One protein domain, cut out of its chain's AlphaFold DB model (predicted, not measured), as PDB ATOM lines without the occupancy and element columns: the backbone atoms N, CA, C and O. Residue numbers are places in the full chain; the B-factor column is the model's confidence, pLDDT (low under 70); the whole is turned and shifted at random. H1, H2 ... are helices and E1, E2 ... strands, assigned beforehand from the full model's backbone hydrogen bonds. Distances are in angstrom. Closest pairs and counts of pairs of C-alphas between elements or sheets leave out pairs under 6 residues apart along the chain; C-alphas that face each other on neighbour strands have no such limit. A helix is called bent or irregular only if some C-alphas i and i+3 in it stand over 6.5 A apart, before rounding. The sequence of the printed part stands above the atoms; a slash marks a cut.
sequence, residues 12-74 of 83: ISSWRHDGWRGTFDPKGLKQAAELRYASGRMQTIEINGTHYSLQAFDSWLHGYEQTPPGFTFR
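AT A GLANCE: This is residues 12 to 74 of the 83 residues of an uncharacterized protein of Burkholderia pyrrocinia (UniProt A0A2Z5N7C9). With little regular structure, this is a small body largely of loops, in which two short strands, E1 and E2, pair side by side and residues 50 to 62, of which 57 to 62 belong to H2, stick out. The printed part has 63 residues, 24 in named elements, ordered H1, E1, H2, E2: mixed, the sheet parallel. It is compact, radius of gyration of the C-alphas 11.6 A, spanning 30 by 27 by 18 A.

IN THESE COORDINATES: E1 is residues 44 to 47, 9.7 A; E2, 72 to 74, ends at C-alpha 74 (76.117, 38.833, 130.934). H1, 31 to 39, 13.6 A, begins at C-alpha 31 (95.718, 33.513, 135.239) and is irregular, C-alphas 32 and 35 being 7.1 A apart. H2 is 57 to 64, 10.5 A.

HOW THE PARTS SIT: E1 and E2 are parallel at 38 degrees, with N 47 and O 74 2.8 A apart, within hydrogen-bond range. E1, H2, E2 form a strand-helix-strand unit, a helix between parallel neighbours, with a right-handed crossover. H1 and H2 are close but not clearly touching, closest C-alphas Leu 35 and Gly 63, 7.2 A. Every O i to N i+4 pair is within range in H2, 3 of 5 in H1.

THE WHOLE: The printed part has no cut and no long link; pLDDT is under 70 at residues 49 to 55.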
ATOM      1  N   ILE A  12      78.780  35.156 138.917       93.00
ATOM      2  CA  ILE A  12      79.709  36.103 139.544       93.00
ATOM      3  C   ILE A  12      79.929  37.313 138.637       93.00
ATOM      4  O   ILE A  12      79.786  37.218 137.418       93.00
ATOM      5  N   SER A  13      80.311  38.445 139.227       89.81
ATOM      6  CA  SER A  13      80.463  39.706 138.494       89.81
ATOM      7  C   SER A  13      81.787  39.851 137.727       89.81
ATOM      8  O   SER A  13      81.972  40.804 136.979       89.81
ATOM      9  N   SER A  14      82.752  38.954 137.942       89.06
ATOM     10  CA  SER A  14      84.050  38.911 137.256       89.06
ATOM     11  C   SER A  14      84.713  37.559 137.519       89.06
ATOM     12  O   SER A  14      84.296  36.845 138.423       89.06
ATOM     13  N   TRP A  15      85.763  37.221 136.771       90.75
ATOM     14  CA  TRP A  15      86.614  36.050 137.028       90.75
ATOM     15  C   TRP A  15      88.066  36.404 137.360       90.75
ATOM     16  O   TRP A  15      88.811  35.547 137.817       90.75
ATOM     17  N   ARG A  16      88.483  37.657 137.132       88.12
ATOM     18  CA  ARG A  16      89.839  38.130 137.443       88.12
ATOM     19  C   ARG A  16      89.811  38.939 138.726       88.12
ATOM     20  O   ARG A  16      89.557  40.142 138.693       88.12
ATOM     21  N   HIS A  17      90.060  38.277 139.847       87.56
ATOM     22  CA  HIS A  17      90.155  38.926 141.149       87.56
ATOM     23  C   HIS A  17      91.281  38.288 141.965       87.56
ATOM     24  O   HIS A  17      91.209  37.115 142.315       87.56
ATOM     25  N   ASP A  18      92.321  39.049 142.305       89.56
ATOM     26  CA  ASP A  18      93.523  38.488 142.942       89.56
ATOM     27  C   ASP A  18      93.227  37.788 144.279       89.56
ATOM     28  O   ASP A  18      93.836  36.764 144.583       89.56
ATOM     29  N   GLY A  19      92.234  38.270 145.038       91.44
ATOM     30  CA  GLY A  19      91.804  37.650 146.300       91.44
ATOM     31  C   GLY A  19      91.134  36.275 146.156       91.44
ATOM     32  O   GLY A  19      90.868  35.620 147.162       91.44
ATOM     33  N   TRP A  20      90.842  35.830 144.932       93.31
ATOM     34  CA  TRP A  20      90.303  34.492 144.670       93.31
ATOM     35  C   TRP A  20      91.382  33.427 144.527       93.31
ATOM     36  O   TRP A  20      91.107  32.242 144.727       93.31
ATOM     37  N   ARG A  21      92.625  33.828 144.241       94.44
ATOM     38  CA  ARG A  21      93.741  32.893 144.100       94.44
ATOM     39  C   ARG A  21      94.051  32.231 145.435       94.44
ATOM     40  O   ARG A  21      94.471  32.878 146.388       94.44
ATOM     41  N   GLY A  22      93.877  30.915 145.483       93.62
ATOM     42  CA  GLY A  22      94.047  30.103 146.685       93.62
ATOM     43  C   GLY A  22      92.795  29.978 147.557       93.62
ATOM     44  O   GLY A  22      92.860  29.270 148.559       93.62
ATOM     45  N   THR A  23      91.677  30.617 147.197       94.50
ATOM     46  CA  THR A  23      90.390  30.488 147.903       94.50
ATOM     47  C   THR A  23      89.328  29.884 146.989       94.50
ATOM     48  O   THR A  23      88.856  28.779 147.244       94.50
ATOM     49  N   PHE A  24      88.998  30.571 145.897       94.69
ATOM     50  CA  PHE A  24      88.116  30.074 144.843       94.69
ATOM     51  C   PHE A  24      88.919  29.376 143.740       94.69
ATOM     52  O   PHE A  24      88.626  28.228 143.385       94.69
ATOM     53  N   ASP A  25      89.966  30.039 143.244       94.69
ATOM     54  CA  ASP A  25      90.887  29.478 142.263       94.69
ATOM     55  C   ASP A  25      91.937  28.607 142.967       94.69
ATOM     56  O   ASP A  25      92.490  29.014 143.995       94.69
ATOM     57  N   PRO A  26      92.286  27.424 142.435       95.44
ATOM     58  CA  PRO A  26      93.291  26.570 143.035       95.44
ATOM     59  C   PRO A  26      94.643  27.274 143.059       95.44
ATOM     60  O   PRO A  26      95.020  27.999 142.132       95.44
ATOM     61  N   LYS A  27      95.416  27.020 144.113       95.25
ATOM     62  CA  LYS A  27      96.772  27.556 144.225       95.25
ATOM     63  C   LYS A  27      97.611  27.119 143.017       95.25
ATOM     64  O   LYS A  27      97.685  25.935 142.707       95.25
ATOM     65  N   GLY A  28      98.259  28.081 142.360       93.62
ATOM     66  CA  GLY A  28      99.096  27.829 141.183       93.62
ATOM     67  C   GLY A  28      98.338  27.747 139.854       93.62
ATOM     68  O   GLY A  28      98.968  27.495 138.826       93.62
ATOM     69  N   LEU A  29      97.019  27.986 139.836       95.31
ATOM     70  CA  LEU A  29      96.285  28.156 138.584       95.31
ATOM     71  C   LEU A  29      96.871  29.344 137.804       95.31
ATOM     72  O   LEU A  29      97.035  30.440 138.337       95.31
ATOM     73  N   LYS A  30      97.200  29.125 136.526       94.19
ATOM     74  CA  LYS A  30      97.645  30.208 135.639       94.19
ATOM     75  C   LYS A  30      96.487  31.177 135.416       94.19
ATOM     76  O   LYS A  30      95.394  30.725 135.091       94.19
ATOM     77  N   GLN A  31      96.748  32.485 135.460       90.81
ATOM     78  CA  GLN A  31      95.718  33.513 135.239       90.81
ATOM     79  C   GLN A  31      94.946  33.309 133.921       90.81
ATOM     80  O   GLN A  31      93.731  33.470 133.860       90.81
ATOM     81  N   ALA A  32      95.637  32.877 132.861       89.44
ATOM     82  CA  ALA A  32      95.021  32.576 131.568       89.44
ATOM     83  C   ALA A  32      93.981  31.437 131.614       89.44
ATOM     84  O   ALA A  32      93.168  31.339 130.706       89.44
ATOM     85  N   ALA A  33      93.993  30.593 132.649       92.38
ATOM     86  CA  ALA A  33      93.051  29.492 132.842       92.38
ATOM     87  C   ALA A  33      91.920  29.819 133.839       92.38
ATOM     88  O   ALA A  33      91.016  28.998 134.003       92.38
ATOM     89  N   GLU A  34      91.937  30.994 134.485       94.38
ATOM     90  CA  GLU A  34      90.921  31.410 135.472       94.38
ATOM     91  C   GLU A  34      89.510  31.414 134.857       94.38
ATOM     92  O   GLU A  34      88.568  30.923 135.474       94.38
ATOM     93  N   LEU A  35      89.358  31.859 133.601       93.25
ATOM     94  CA  LEU A  35      88.053  31.865 132.926       93.25
ATOM     95  C   LEU A  35      87.496  30.450 132.731       93.25
ATOM     96  O   LEU A  35      86.341  30.183 133.062       93.25
ATOM     97  N   ARG A  36      88.320  29.524 132.229       94.81
ATOM     98  CA  ARG A  36      87.940  28.113 132.072       94.81
ATOM     99  C   ARG A  36      87.565  27.485 133.413       94.81
ATOM    100  O   ARG A  36      86.610  26.719 133.503       94.81
ATOM    101  N   TYR A  37      88.317  27.806 134.462       95.38
ATOM    102  CA  TYR A  37      88.066  27.278 135.796       95.38
ATOM    103  C   TYR A  37      86.742  27.788 136.385       95.38
ATOM    104  O   TYR A  37      85.946  26.984 136.884       95.38
ATOM    105  N   ALA A  38      86.496  29.097 136.290       95.25
ATOM    106  CA  ALA A  38      85.295  29.748 136.801       95.25
ATOM    107  C   ALA A  38      84.039  29.343 136.013       95.25
ATOM    108  O   ALA A  38      83.022  28.988 136.610       95.25
ATOM    109  N   SER A  39      84.116  29.319 134.680       95.06
ATOM    110  CA  SER A  39      82.999  28.915 133.809       95.06
ATOM    111  C   SER A  39      82.627  27.434 133.936       95.06
ATOM    112  O   SER A  39      81.493  27.064 133.663       95.06
ATOM    113  N   GLY A  40      83.540  26.583 134.418       94.81
ATOM    114  CA  GLY A  40      83.219  25.203 134.792       94.81
ATOM    115  C   GLY A  40      82.445  25.058 136.112       94.81
ATOM    116  O   GLY A  40      82.047  23.947 136.452       94.81
ATOM    117  N   ARG A  41      82.272  26.142 136.884       95.12
ATOM    118  CA  ARG A  41      81.627  26.144 138.216       95.12
ATOM    119  C   ARG A  41      80.413  27.057 138.318       95.12
ATOM    120  O   ARG A  41      79.586  26.851 139.199       95.12
ATOM    121  N   MET A  42      80.320  28.056 137.449       95.00
ATOM    122  CA  MET A  42      79.225  29.020 137.410       95.00
ATOM    123  C   MET A  42      78.388  28.812 136.152       95.00
ATOM    124  O   MET A  42      78.886  28.317 135.146       95.00
ATOM    125  N   GLN A  43      77.119  29.216 136.192       92.81
ATOM    126  CA  GLN A  43      76.247  29.166 135.010       92.81
ATOM    127  C   GLN A  43      76.429  30.399 134.124       92.81
ATOM    128  O   GLN A  43      76.201  30.361 132.916       92.81
ATOM    129  N   THR A  44      76.829  31.509 134.743       94.19
ATOM    130  CA  THR A  44      77.013  32.784 134.068       94.19
ATOM    131  C   THR A  44      78.096  33.614 134.746       94.19
ATOM    132  O   THR A  44      78.349  33.480 135.945       94.19
ATOM    133  N   ILE A  45      78.756  34.467 133.969       93.00
ATOM    134  CA  ILE A  45      79.699  35.474 134.456       93.00
ATOM    135  C   ILE A  45      79.311  36.806 133.816       93.00
ATOM    136  O   ILE A  45      79.126  36.888 132.598       93.00
ATOM    137  N   GLU A  46      79.184  37.844 134.636       90.25
ATOM    138  CA  GLU A  46      79.047  39.209 134.144       90.25
ATOM    139  C   GLU A  46      80.411  39.737 133.715       90.25
ATOM    140  O   GLU A  46      81.429  39.520 134.377       90.25
ATOM    141  N   ILE A  47      80.439  40.436 132.589       81.94
ATOM    142  CA  ILE A  47      81.640  41.061 132.085       81.94
ATOM    143  C   ILE A  47      81.536  42.572 132.224       81.94
ATOM    144  O   ILE A  47      80.760  43.225 131.527       81.94
ATOM    145  N   ASN A  48      82.412  43.112 133.068       73.75
ATOM    146  CA  ASN A  48      82.522  44.546 133.344       73.75
ATOM    147  C   ASN A  48      83.596  45.248 132.502       73.75
ATOM    148  O   ASN A  48      83.704  46.470 132.526       73.75
ATOM    149  N   GLY A  49      84.410  44.498 131.748       62.12
ATOM    150  CA  GLY A  49      85.524  45.049 130.964       62.12
ATOM    151  C   GLY A  49      85.096  46.106 129.938       62.12
ATOM    152  O   GLY A  49      85.844  47.051 129.695       62.12
ATOM    153  N   THR A  50      83.867  46.004 129.423       58.03
ATOM    154  CA  THR A  50      83.248  46.974 128.503       58.03
ATOM    155  C   THR A  50      83.038  48.358 129.121       58.03
ATOM    156  O   THR A  50      82.876  49.327 128.383       58.03
ATOM    157  N   HIS A  51      83.061  48.476 130.453       54.91
ATOM    158  CA  HIS A  51      83.021  49.763 131.143       54.91
ATOM    159  C   HIS A  51      84.329  50.552 130.972       54.91
ATOM    160  O   HIS A  51      84.299  51.779 130.925       54.91
ATOM    161  N   TYR A  52      85.464  49.856 130.846       54.22
ATOM    162  CA  TYR A  52      86.799  50.464 130.816       54.22
ATOM    163  C   TYR A  52      87.379  50.571 129.398       54.22
ATOM    164  O   TYR A  52      88.084  51.533 129.105       54.22
ATOM    165  N   SER A  53      87.088  49.610 128.511       56.31
ATOM    166  CA  SER A  53      87.414  49.669 127.079       56.31
ATOM    167  C   SER A  53      86.663  48.582 126.300       56.31
ATOM    168  O   SER A  53      86.354  47.515 126.833       56.31
ATOM    169  N   LEU A  54      86.400  48.816 125.013       65.56
ATOM    170  CA  LEU A  54      85.956  47.750 124.117       65.56
ATOM    171  C   LEU A  54      87.139  46.814 123.858       65.56
ATOM    172  O   LEU A  54      88.122  47.208 123.233       65.56
ATOM    173  N   GLN A  55      87.060  45.571 124.337       67.69
ATOM    174  CA  GLN A  55      88.047  44.570 123.935       67.69
ATOM    175  C   GLN A  55      87.866  44.217 122.458       67.69
ATOM    176  O   GLN A  55      86.742  44.204 121.950       67.69
ATOM    177  N   ALA A  56      88.980  43.915 121.789       75.94
ATOM    178  CA  ALA A  56      88.966  43.389 120.432       75.94
ATOM    179  C   ALA A  56      88.108  42.118 120.357       75.94
ATOM    180  O   ALA A  56      88.091  41.313 121.291       75.94
ATOM    181  N   PHE A  57      87.411  41.936 119.235       76.88
ATOM    182  CA  PHE A  57      86.538  40.784 119.003       76.88
ATOM    183  C   PHE A  57      87.268  39.446 119.198       76.88
ATOM    184  O   PHE A  57      86.737  38.552 119.848       76.88
ATOM    185  N   ASP A  58      88.516  39.339 118.739       80.75
ATOM    186  CA  ASP A  58      89.306  38.109 118.876       80.75
ATOM    187  C   ASP A  58      89.587  37.744 120.339       80.75
ATOM    188  O   ASP A  58      89.551  36.570 120.707       80.75
ATOM    189  N   SER A  59      89.793  38.738 121.210       78.25
ATOM    190  CA  SER A  59      89.952  38.507 122.651       78.25
ATOM    191  C   SER A  59      88.668  37.970 123.283       78.25
ATOM    192  O   SER A  59      88.729  37.105 124.159       78.25
ATOM    193  N   TRP A  60      87.504  38.450 122.825       76.62
ATOM    194  CA  TRP A  60      86.206  37.927 123.251       76.62
ATOM    195  C   TRP A  60      86.003  36.490 122.801       76.62
ATOM    196  O   TRP A  60      85.633  35.647 123.616       76.62
ATOM    197  N   LEU A  61      86.264  36.217 121.522       81.31
ATOM    198  CA  LEU A  61      86.097  34.894 120.941       81.31
ATOM    199  C   LEU A  61      87.007  33.880 121.637       81.31
ATOM    200  O   LEU A  61      86.528  32.852 122.107       81.31
ATOM    201  N   HIS A  62      88.283  34.222 121.820       83.19
ATOM    202  CA  HIS A  62      89.234  33.363 122.518       83.19
ATOM    203  C   HIS A  62      88.827  33.095 123.973       83.19
ATOM    204  O   HIS A  62      89.013  31.992 124.480       83.19
ATOM    205  N   GLY A  63      88.264  34.090 124.665       80.75
ATOM    206  CA  GLY A  63      87.703  33.890 125.999       80.75
ATOM    207  C   GLY A  63      86.477  32.971 125.984       80.75
ATOM    208  O   GLY A  63      86.381  32.057 126.802       80.75
ATOM    209  N   TYR A  64      85.561  33.176 125.038       83.62
ATOM    210  CA  TYR A  64      84.348  32.373 124.889       83.62
ATOM    211  C   TYR A  64      84.659  30.894 124.619       83.62
ATOM    212  O   TYR A  64      84.081  30.019 125.265       83.62
ATOM    213  N   GLU A  65      85.636  30.608 123.756       88.69
ATOM    214  CA  GLU A  65      86.105  29.248 123.439       88.69
ATOM    215  C   GLU A  65      86.637  28.474 124.657       88.69
ATOM    216  O   GLU A  65      86.726  27.244 124.636       88.69
ATOM    217  N   GLN A  66      86.983  29.168 125.742       88.88
ATOM    218  CA  GLN A  66      87.434  28.535 126.979       88.88
ATOM    219  C   GLN A  66      86.286  28.107 127.901       88.88
ATOM    220  O   GLN A  66      86.553  27.473 128.926       88.88
ATOM    221  N   THR A  67      85.037  28.437 127.563       92.88
ATOM    222  CA  THR A  67      83.855  28.140 128.381       92.88
ATOM    223  C   THR A  67      83.114  26.879 127.910       92.88
ATOM    224  O   THR A  67      83.214  26.507 126.738       92.88
ATOM    225  N   PRO A  68      82.391  26.170 128.801       92.12
ATOM    226  CA  PRO A  68      81.594  25.011 128.407       92.12
ATOM    227  C   PRO A  68      80.461  25.360 127.423       92.12
ATOM    228  O   PRO A  68      79.958  26.486 127.436       92.12
ATOM    229  N   PRO A  69      79.980  24.390 126.624       89.00
ATOM    230  CA  PRO A  69      78.794  24.583 125.793       89.00
ATOM    231  C   PRO A  69      77.595  25.076 126.613       89.00
ATOM    232  O   PRO A  69      77.311  24.550 127.688       89.00
ATOM    233  N   GLY A  70      76.883  26.080 126.097       85.62
ATOM    234  CA  GLY A  70      75.718  26.675 126.767       85.62
ATOM    235  C   GLY A  70      76.054  27.702 127.855       85.62
ATOM    236  O   GLY A  70      75.140  28.303 128.419       85.62
ATOM    237  N   PHE A  71      77.337  27.955 128.129       91.06
ATOM    238  CA  PHE A  71      77.740  29.009 129.052       91.06
ATOM    239  C   PHE A  71      77.331  30.389 128.520       91.06
ATOM    240  O   PHE A  71      77.576  30.731 127.360       91.06
ATOM    241  N   THR A  72      76.694  31.188 129.378       89.50
ATOM    242  CA  THR A  72      76.160  32.500 129.002       89.50
ATOM    243  C   THR A  72      76.910  33.604 129.724       89.50
ATOM    244  O   THR A  72      76.933  33.655 130.954       89.50
ATOM    245  N   PHE A  73      77.465  34.546 128.969       89.38
ATOM    246  CA  PHE A  73      77.963  35.791 129.536       89.38
ATOM    247  C   PHE A  73      76.844  36.823 129.691       89.38
ATOM    248  O   PHE A  73      75.952  36.935 128.848       89.38
ATOM    249  N   ARG A  74      76.914  37.611 130.764       87.56
ATOM    250  CA  ARG A  74      76.117  38.833 130.934       87.56
ATOM    251  C   ARG A  74      77.025  40.042 130.751       87.56
ATOM    252  O   ARG A  74      78.213  39.969 131.034       87.56
TER     253      ARG A  74